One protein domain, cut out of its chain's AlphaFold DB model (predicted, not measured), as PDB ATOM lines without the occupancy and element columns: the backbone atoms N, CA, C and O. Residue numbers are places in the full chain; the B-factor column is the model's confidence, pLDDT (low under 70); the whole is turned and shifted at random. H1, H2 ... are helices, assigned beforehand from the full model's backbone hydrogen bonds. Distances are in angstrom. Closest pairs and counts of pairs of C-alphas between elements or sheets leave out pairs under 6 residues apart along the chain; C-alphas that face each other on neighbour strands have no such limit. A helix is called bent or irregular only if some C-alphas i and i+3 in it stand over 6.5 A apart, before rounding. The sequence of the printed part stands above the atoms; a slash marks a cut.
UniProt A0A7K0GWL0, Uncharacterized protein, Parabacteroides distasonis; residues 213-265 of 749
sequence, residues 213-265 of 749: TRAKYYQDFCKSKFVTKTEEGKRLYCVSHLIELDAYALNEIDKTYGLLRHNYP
ATOM      1  N   THR A 213     115.060  61.307 121.686       90.62
ATOM      2  CA  THR A 213     116.191  62.031 121.086       90.62
ATOM      3  C   THR A 213     117.138  62.538 122.168       90.62
ATOM      4  O   THR A 213     118.341  62.277 122.135       90.62
ATOM      5  N   ARG A 214     116.596  63.236 123.168       94.00
ATOM      6  CA  ARG A 214     117.391  63.812 124.257       94.00
ATOM      7  C   ARG A 214     118.030  62.717 125.111       94.00
ATOM      8  O   ARG A 214     119.217  62.804 125.416       94.00
ATOM      9  N   ALA A 215     117.289  61.653 125.419       92.38
ATOM     10  CA  ALA A 215     117.777  60.497 126.164       92.38
ATOM     11  C   ALA A 215     118.961  59.806 125.469       92.38
ATOM     12  O   ALA A 215     119.891  59.369 126.148       92.38
ATOM     13  N   LYS A 216     118.960  59.741 124.131       91.94
ATOM     14  CA  LYS A 216     120.067  59.165 123.352       91.94
ATOM     15  C   LYS A 216     121.332  60.029 123.402       91.94
ATOM     16  O   LYS A 216     122.421  59.483 123.539       91.94
ATOM     17  N   TYR A 217     121.204  61.357 123.316       93.81
ATOM     18  CA  TYR A 217     122.354  62.252 123.096       93.81
ATOM     19  C   TYR A 217     122.838  63.046 124.321       93.81
ATOM     20  O   TYR A 217     123.926  63.620 124.259       93.81
ATOM     21  N   TYR A 218     122.109  63.091 125.445       93.81
ATOM     22  CA  TYR A 218     122.473  63.966 126.578       93.81
ATOM     23  C   TYR A 218     123.870  63.694 127.154       93.81
ATOM     24  O   TYR A 218     124.552  64.624 127.595       93.81
ATOM     25  N   GLN A 219     124.317  62.432 127.152       92.06
ATOM     26  CA  GLN A 219     125.641  62.076 127.658       92.06
ATOM     27  C   GLN A 219     126.745  62.646 126.771       92.06
ATOM     28  O   GLN A 219     127.713  63.203 127.286       92.06
ATOM     29  N   ASP A 220     126.594  62.531 125.453       92.06
ATOM     30  CA  ASP A 220     127.586  63.018 124.498       92.06
ATOM     31  C   ASP A 220     127.565  64.542 124.393       92.06
ATOM     32  O   ASP A 220     128.625  65.163 124.355       92.06
ATOM     33  N   PHE A 221     126.385  65.160 124.499       94.25
ATOM     34  CA  PHE A 221     126.260  66.606 124.660       94.25
ATOM     35  C   PHE A 221     127.046  67.104 125.883       94.25
ATOM     36  O   PHE A 221     127.902  67.980 125.749       94.25
ATOM     37  N   CYS A 222     126.847  66.490 127.057       92.12
ATOM     38  CA  CYS A 222     127.601  66.825 128.269       92.12
ATOM     39  C   CYS A 222     129.117  66.648 128.096       92.12
ATOM     40  O   CYS A 222     129.887  67.487 128.566       92.12
ATOM     41  N   LYS A 223     129.556  65.580 127.408       90.25
ATOM     42  CA  LYS A 223     130.979  65.369 127.083       90.25
ATOM     43  C   LYS A 223     131.515  66.483 126.181       90.25
ATOM     44  O   LYS A 223     132.584  67.012 126.468       90.25
ATOM     45  N   SER A 224     130.771  66.870 125.141       90.88
ATOM     46  CA  SER A 224     131.173  67.918 124.187       90.88
ATOM     47  C   SER A 224     131.326  69.300 124.835       90.88
ATOM     48  O   SER A 224     132.139  70.109 124.398       90.88
ATOM     49  N   LYS A 225     130.569  69.555 125.909       90.50
ATOM     50  CA  LYS A 225     130.585  70.802 126.684       90.50
ATOM     51  C   LYS A 225     131.506  70.747 127.908       90.50
ATOM     52  O   LYS A 225     131.509  71.682 128.700       90.50
ATOM     53  N   PHE A 226     132.280  69.668 128.071       85.69
ATOM     54  CA  PHE A 226     133.202  69.460 129.196       85.69
ATOM     55  C   PHE A 226     132.538  69.578 130.583       85.69
ATOM     56  O   PHE A 226     133.167  69.995 131.557       85.69
ATOM     57  N   VAL A 227     131.265  69.190 130.690       84.31
ATOM     58  CA  VAL A 227     130.513  69.238 131.951       84.31
ATOM     59  C   VAL A 227     131.074  68.199 132.928       84.31
ATOM     60  O   VAL A 227     131.426  67.081 132.545       84.31
ATOM     61  N   THR A 228     131.179  68.575 134.205       69.38
ATOM     62  CA  THR A 228     131.821  67.796 135.279       69.38
ATOM     63  C   THR A 228     131.338  66.341 135.375       69.38
ATOM     64  O   THR A 228     130.181  66.032 135.102       69.38
ATOM     65  N   LYS A 229     132.216  65.438 135.845       68.12
ATOM     66  CA  LYS A 229     131.979  63.979 135.881       68.12
ATOM     67  C   LYS A 229     130.804  63.516 136.755       68.12
ATOM     68  O   LYS A 229     130.367  62.381 136.571       68.12
ATOM     69  N   THR A 230     130.310  64.326 137.692       84.25
ATOM     70  CA  THR A 230     129.203  63.916 138.566       84.25
ATOM     71  C   THR A 230     127.917  63.781 137.755       84.25
ATOM     72  O   THR A 230     127.534  64.677 137.006       84.25
ATOM     73  N   GLU A 231     127.245  62.640 137.898       85.50
ATOM     74  CA  GLU A 231     126.030  62.345 137.135       85.50
ATOM     75  C   GLU A 231     124.927  63.375 137.402       85.50
ATOM     76  O   GLU A 231     124.239  63.824 136.495       85.50
ATOM     77  N   GLU A 232     124.834  63.837 138.643       86.19
ATOM     78  CA  GLU A 232     123.925  64.901 139.045       86.19
ATOM     79  C   GLU A 232     124.201  66.235 138.325       86.19
ATOM     80  O   GLU A 232     123.271  66.870 137.829       86.19
ATOM     81  N   GLY A 233     125.473  66.637 138.201       85.56
ATOM     82  CA  GLY A 233     125.854  67.882 137.528       85.56
ATOM     83  C   GLY A 233     125.486  67.875 136.044       85.56
ATOM     84  O   GLY A 233     124.978  68.869 135.528       85.56
ATOM     85  N   LYS A 234     125.649  66.725 135.374       89.44
ATOM     86  CA  LYS A 234     125.205  66.536 133.984       89.44
ATOM     87  C   LYS A 234     123.696  66.715 133.841       89.44
ATOM     88  O   LYS A 234     123.249  67.420 132.942       89.44
ATOM     89  N   ARG A 235     122.908  66.129 134.751       91.31
ATOM     90  CA  ARG A 235     121.439  66.232 134.729       91.31
ATOM     91  C   ARG A 235     120.968  67.677 134.859       91.31
ATOM     92  O   ARG A 235     120.157  68.130 134.055       91.31
ATOM     93  N   LEU A 236     121.516  68.411 135.829       89.50
ATOM     94  CA  LEU A 236     121.197  69.828 136.042       89.50
ATOM     95  C   LEU A 236     121.600  70.695 134.837       89.50
ATOM     96  O   LEU A 236     120.859  71.599 134.439       89.50
ATOM     97  N   TYR A 237     122.745  70.397 134.218       90.94
ATOM     98  CA  TYR A 237     123.195  71.095 133.016       90.94
ATOM     99  C   TYR A 237     122.251  70.871 131.827       90.94
ATOM    100  O   TYR A 237     121.845  71.833 131.182       90.94
ATOM    101  N   CYS A 238     121.829  69.628 131.569       92.06
ATOM    102  CA  CYS A 238     120.898  69.327 130.478       92.06
ATOM    103  C   CYS A 238     119.568  70.077 130.616       92.06
ATOM    104  O   CYS A 238     119.082  70.625 129.632       92.06
ATOM    105  N   VAL A 239     119.002  70.148 131.825       91.88
ATOM    106  CA  VAL A 239     117.723  70.843 132.072       91.88
ATOM    107  C   VAL A 239     117.841  72.353 131.864       91.88
ATOM    108  O   VAL A 239     116.903  72.984 131.388       91.88
ATOM    109  N   SER A 240     118.996  72.942 132.179       91.00
ATOM    110  CA  SER A 240     119.239  74.370 131.940       91.00
ATOM    111  C   SER A 240     119.566  74.703 130.476       91.00
ATOM    112  O   SER A 240     119.465  75.866 130.096       91.00
ATOM    113  N   HIS A 241     119.901  73.706 129.647       94.06
ATOM    114  CA  HIS A 241     120.374  73.887 128.267       94.06
ATOM    115  C   HIS A 241     119.612  73.009 127.256       94.06
ATOM    116  O   HIS A 241     120.194  72.513 126.291       94.06
ATOM    117  N   LEU A 242     118.303  72.811 127.447       94.00
ATOM    118  CA  LEU A 242     117.490  71.925 126.596       94.00
ATOM    119  C   LEU A 242     117.523  72.304 125.109       94.00
ATOM    120  O   LEU A 242     117.623  71.423 124.263       94.00
ATOM    121  N   ILE A 243     117.497  73.601 124.787       93.81
ATOM    122  CA  ILE A 243     117.554  74.085 123.396       93.81
ATOM    123  C   ILE A 243     118.904  73.740 122.754       93.81
ATOM    124  O   ILE A 243     118.954  73.307 121.604       93.81
ATOM    125  N   GLU A 244     120.006  73.898 123.494       94.69
ATOM    126  CA  GLU A 244     121.337  73.525 123.001       94.69
ATOM    127  C   GLU A 244     121.481  72.010 122.844       94.69
ATOM    128  O   GLU A 244     122.109  71.560 121.888       94.69
ATOM    129  N   LEU A 245     120.884  71.229 123.749       94.38
ATOM    130  CA  LEU A 245     120.829  69.775 123.643       94.38
ATOM    131  C   LEU A 245     120.043  69.335 122.398       94.38
ATOM    132  O   LEU A 245     120.516  68.467 121.667       94.38
ATOM    133  N   ASP A 246     118.889  69.948 122.128       93.56
ATOM    134  CA  ASP A 246     118.082  69.660 120.936       93.56
ATOM    135  C   ASP A 246     118.842  70.002 119.649       93.56
ATOM    136  O   ASP A 246     118.890  69.194 118.720       93.56
ATOM    137  N   ALA A 247     119.497  71.167 119.607       93.56
ATOM    138  CA  ALA A 247     120.316  71.580 118.470       93.56
ATOM    139  C   ALA A 247     121.518  70.644 118.254       93.56
ATOM    140  O   ALA A 247     121.815  70.269 117.119       93.56
ATOM    141  N   TYR A 248     122.190  70.236 119.337       94.69
ATOM    142  CA  TYR A 248     123.280  69.265 119.282       94.69
ATOM    143  C   TYR A 248     122.796  67.921 118.731       94.69
ATOM    144  O   TYR A 248     123.386  67.395 117.790       94.69
ATOM    145  N   ALA A 249     121.695  67.390 119.271       93.56
ATOM    146  CA  ALA A 249     121.138  66.117 118.838       93.56
ATOM    147  C   ALA A 249     120.719  66.146 117.361       93.56
ATOM    148  O   ALA A 249     121.053  65.224 116.618       93.56
ATOM    149  N   LEU A 250     120.046  67.212 116.913       93.81
ATOM    150  CA  LEU A 250     119.650  67.371 115.512       93.81
ATOM    151  C   LEU A 250     120.868  67.398 114.582       93.81
ATOM    152  O   LEU A 250     120.879  66.703 113.569       93.81
ATOM    153  N   ASN A 251     121.915  68.137 114.953       94.75
ATOM    154  CA  ASN A 251     123.150  68.210 114.176       94.75
ATOM    155  C   ASN A 251     123.859  66.848 114.073       94.75
ATOM    156  O   ASN A 251     124.336  66.485 113.000       94.75
ATOM    157  N   GLU A 252     123.914  66.069 115.156       94.25
ATOM    158  CA  GLU A 252     124.520  64.729 115.131       94.25
ATOM    159  C   GLU A 252     123.682  63.719 114.325       94.25
ATOM    160  O   GLU A 252     124.242  62.909 113.575       94.25
ATOM    161  N   ILE A 253     122.347  63.804 114.393       94.50
ATOM    162  CA  ILE A 253     121.446  63.012 113.539       94.50
ATOM    163  C   ILE A 253     121.674  63.361 112.067       94.50
ATOM    164  O   ILE A 253     121.860  62.458 111.252       94.50
ATOM    165  N   ASP A 254     121.690  64.649 111.723       94.44
ATOM    166  CA  ASP A 254     121.844  65.108 110.343       94.44
ATOM    167  C   ASP A 254     123.226  64.779 109.773       94.44
ATOM    168  O   ASP A 254     123.319  64.360 108.618       94.44
ATOM    169  N   LYS A 255     124.293  64.875 110.576       94.81
ATOM    170  CA  LYS A 255     125.629  64.397 110.190       94.81
ATOM    171  C   LYS A 255     125.623  62.904 109.881       94.81
ATOM    172  O   LYS A 255     126.096  62.505 108.819       94.81
ATOM    173  N   THR A 256     125.088  62.086 110.787       94.75
ATOM    174  CA  THR A 256     125.062  60.623 110.625       94.75
ATOM    175  C   THR A 256     124.229  60.225 109.409       94.75
ATOM    176  O   THR A 256     124.665  59.435 108.575       94.75
ATOM    177  N   TYR A 257     123.056  60.833 109.247       95.50
ATOM    178  CA  TYR A 257     122.203  60.631 108.081       95.50
ATOM    179  C   TYR A 257     122.888  61.095 106.782       95.50
ATOM    180  O   TYR A 257     122.823  60.408 105.763       95.50
ATOM    181  N   GLY A 258     123.603  62.224 106.812       95.06
ATOM    182  CA  GLY A 258     124.410  62.710 105.693       95.06
ATOM    183  C   GLY A 258     125.519  61.734 105.289       95.06
ATOM    184  O   GLY A 258     125.709  61.492 104.096       95.06
ATOM    185  N   LEU A 259     126.195  61.115 106.263       95.75
ATOM    186  CA  LEU A 259     127.183  60.057 106.022       95.75
ATOM    187  C   LEU A 259     126.546  58.820 105.378       95.75
ATOM    188  O   LEU A 259     127.083  58.313 104.397       95.75
ATOM    189  N   LEU A 260     125.381  58.372 105.861       95.81
ATOM    190  CA  LEU A 260     124.644  57.263 105.240       95.81
ATOM    191  C   LEU A 260     124.262  57.579 103.795       95.81
ATOM    192  O   LEU A 260     124.460  56.748 102.914       95.81
ATOM    193  N   ARG A 261     123.772  58.793 103.531       95.69
ATOM    194  CA  ARG A 261     123.408  59.236 102.180       95.69
ATOM    195  C   ARG A 261     124.609  59.296 101.242       95.69
ATOM    196  O   ARG A 261     124.462  59.016 100.056       95.69
ATOM    197  N   HIS A 262     125.772  59.686 101.750       95.25
ATOM    198  CA  HIS A 262     127.003  59.721 100.968       95.25
ATOM    199  C   HIS A 262     127.534  58.311 100.674       95.25
ATOM    200  O   HIS A 262     127.882  58.016  99.533       95.25
ATOM    201  N   ASN A 263     127.562  57.437 101.683       94.88
ATOM    202  CA  ASN A 263     128.132  56.094 101.573       94.88
ATOM    203  C   ASN A 263     127.209  55.108 100.834       94.88
ATOM    204  O   ASN A 263     127.696  54.217 100.136       94.88
ATOM    205  N   TYR A 264     125.891  55.261 100.993       95.44
ATOM    206  CA  TYR A 264     124.860  54.336 100.507       95.44
ATOM    207  C   TYR A 264     123.681  55.088  99.850       95.44
ATOM    208  O   TYR A 264     122.539  54.991 100.311       95.44
ATOM    209  N   PRO A 265     123.922  55.887  98.794       94.00
ATOM    210  CA  PRO A 265     122.909  56.773  98.221       94.00
ATOM    211  C   PRO A 265     121.692  56.028  97.655       94.00
ATOM    212  O   PRO A 265     120.562  56.506  97.779       94.00
TER     213      PRO A 265
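This is residues 213 to 265 of the 749 residues of an uncharacterized protein of Parabacteroides distasonis (UniProt A0A7K0GWL0). One long helix, H3, makes the length of the domain: its first part belongs to a small compact head with the shorter helices H1 and H2, and residues 254 to 265, of which 254 to 263 belong to H3, stick out from that head as an arm. In the head, H1 crosses H3 nearly at a right angle, and H2 turns off from the start of H3 at a corner. The printed part has 53 residues with three named helices, in the order H1, H2, H3, and no named strand; the class is all helix. The whole is loose, with a radius of gyration of the C-alphas of 12.9 A and spans of 41 by 19 by 15 A.

H3, residues 242 to 263, touches H1, residues 213 to 224, with residues 245 to 249 alone. The closest C-alphas, those of Tyr 217 and Ala 249, are 5.9 A apart, and the two lines are about perpendicular at 84 degrees. H1 touches H2, residues 231 to 240, with residues 218 to 222 alone. Their closest C-alphas, those of Cys 222 and Lys 234, are 6.2 A apart, and their lines are only just about perpendicular, at 71 degrees. H2 and H3 are close but not clearly touching, with the C-alphas of Cys 238 and Leu 245 closest at 6.9 A. Each O i to N i+4 pair is within hydrogen-bond range in H2 and H3, and 6 of 8 are in H1.

H3 measures 31.5 A from C-alpha 242 at (117.490, 71.925, 126.596) to C-alpha 263 at (128.132, 56.094, 101.573). H1 begins with C-alpha 213 at (116.191, 62.031, 121.086) and measures 16.4 A; it is irregular, with C-alphas 216 and 219 lying 7.6 A apart. H2 measures 14.8 A.

The C-alphas farthest apart are those of Glu 232 and Pro 265, at 41.6 A. The printed part has no cut. The link from H2 to H3 is tight and that from H1 to H2 is short. The mean pLDDT of the printed part is 91.5, and residues 228 to 229 are under 70.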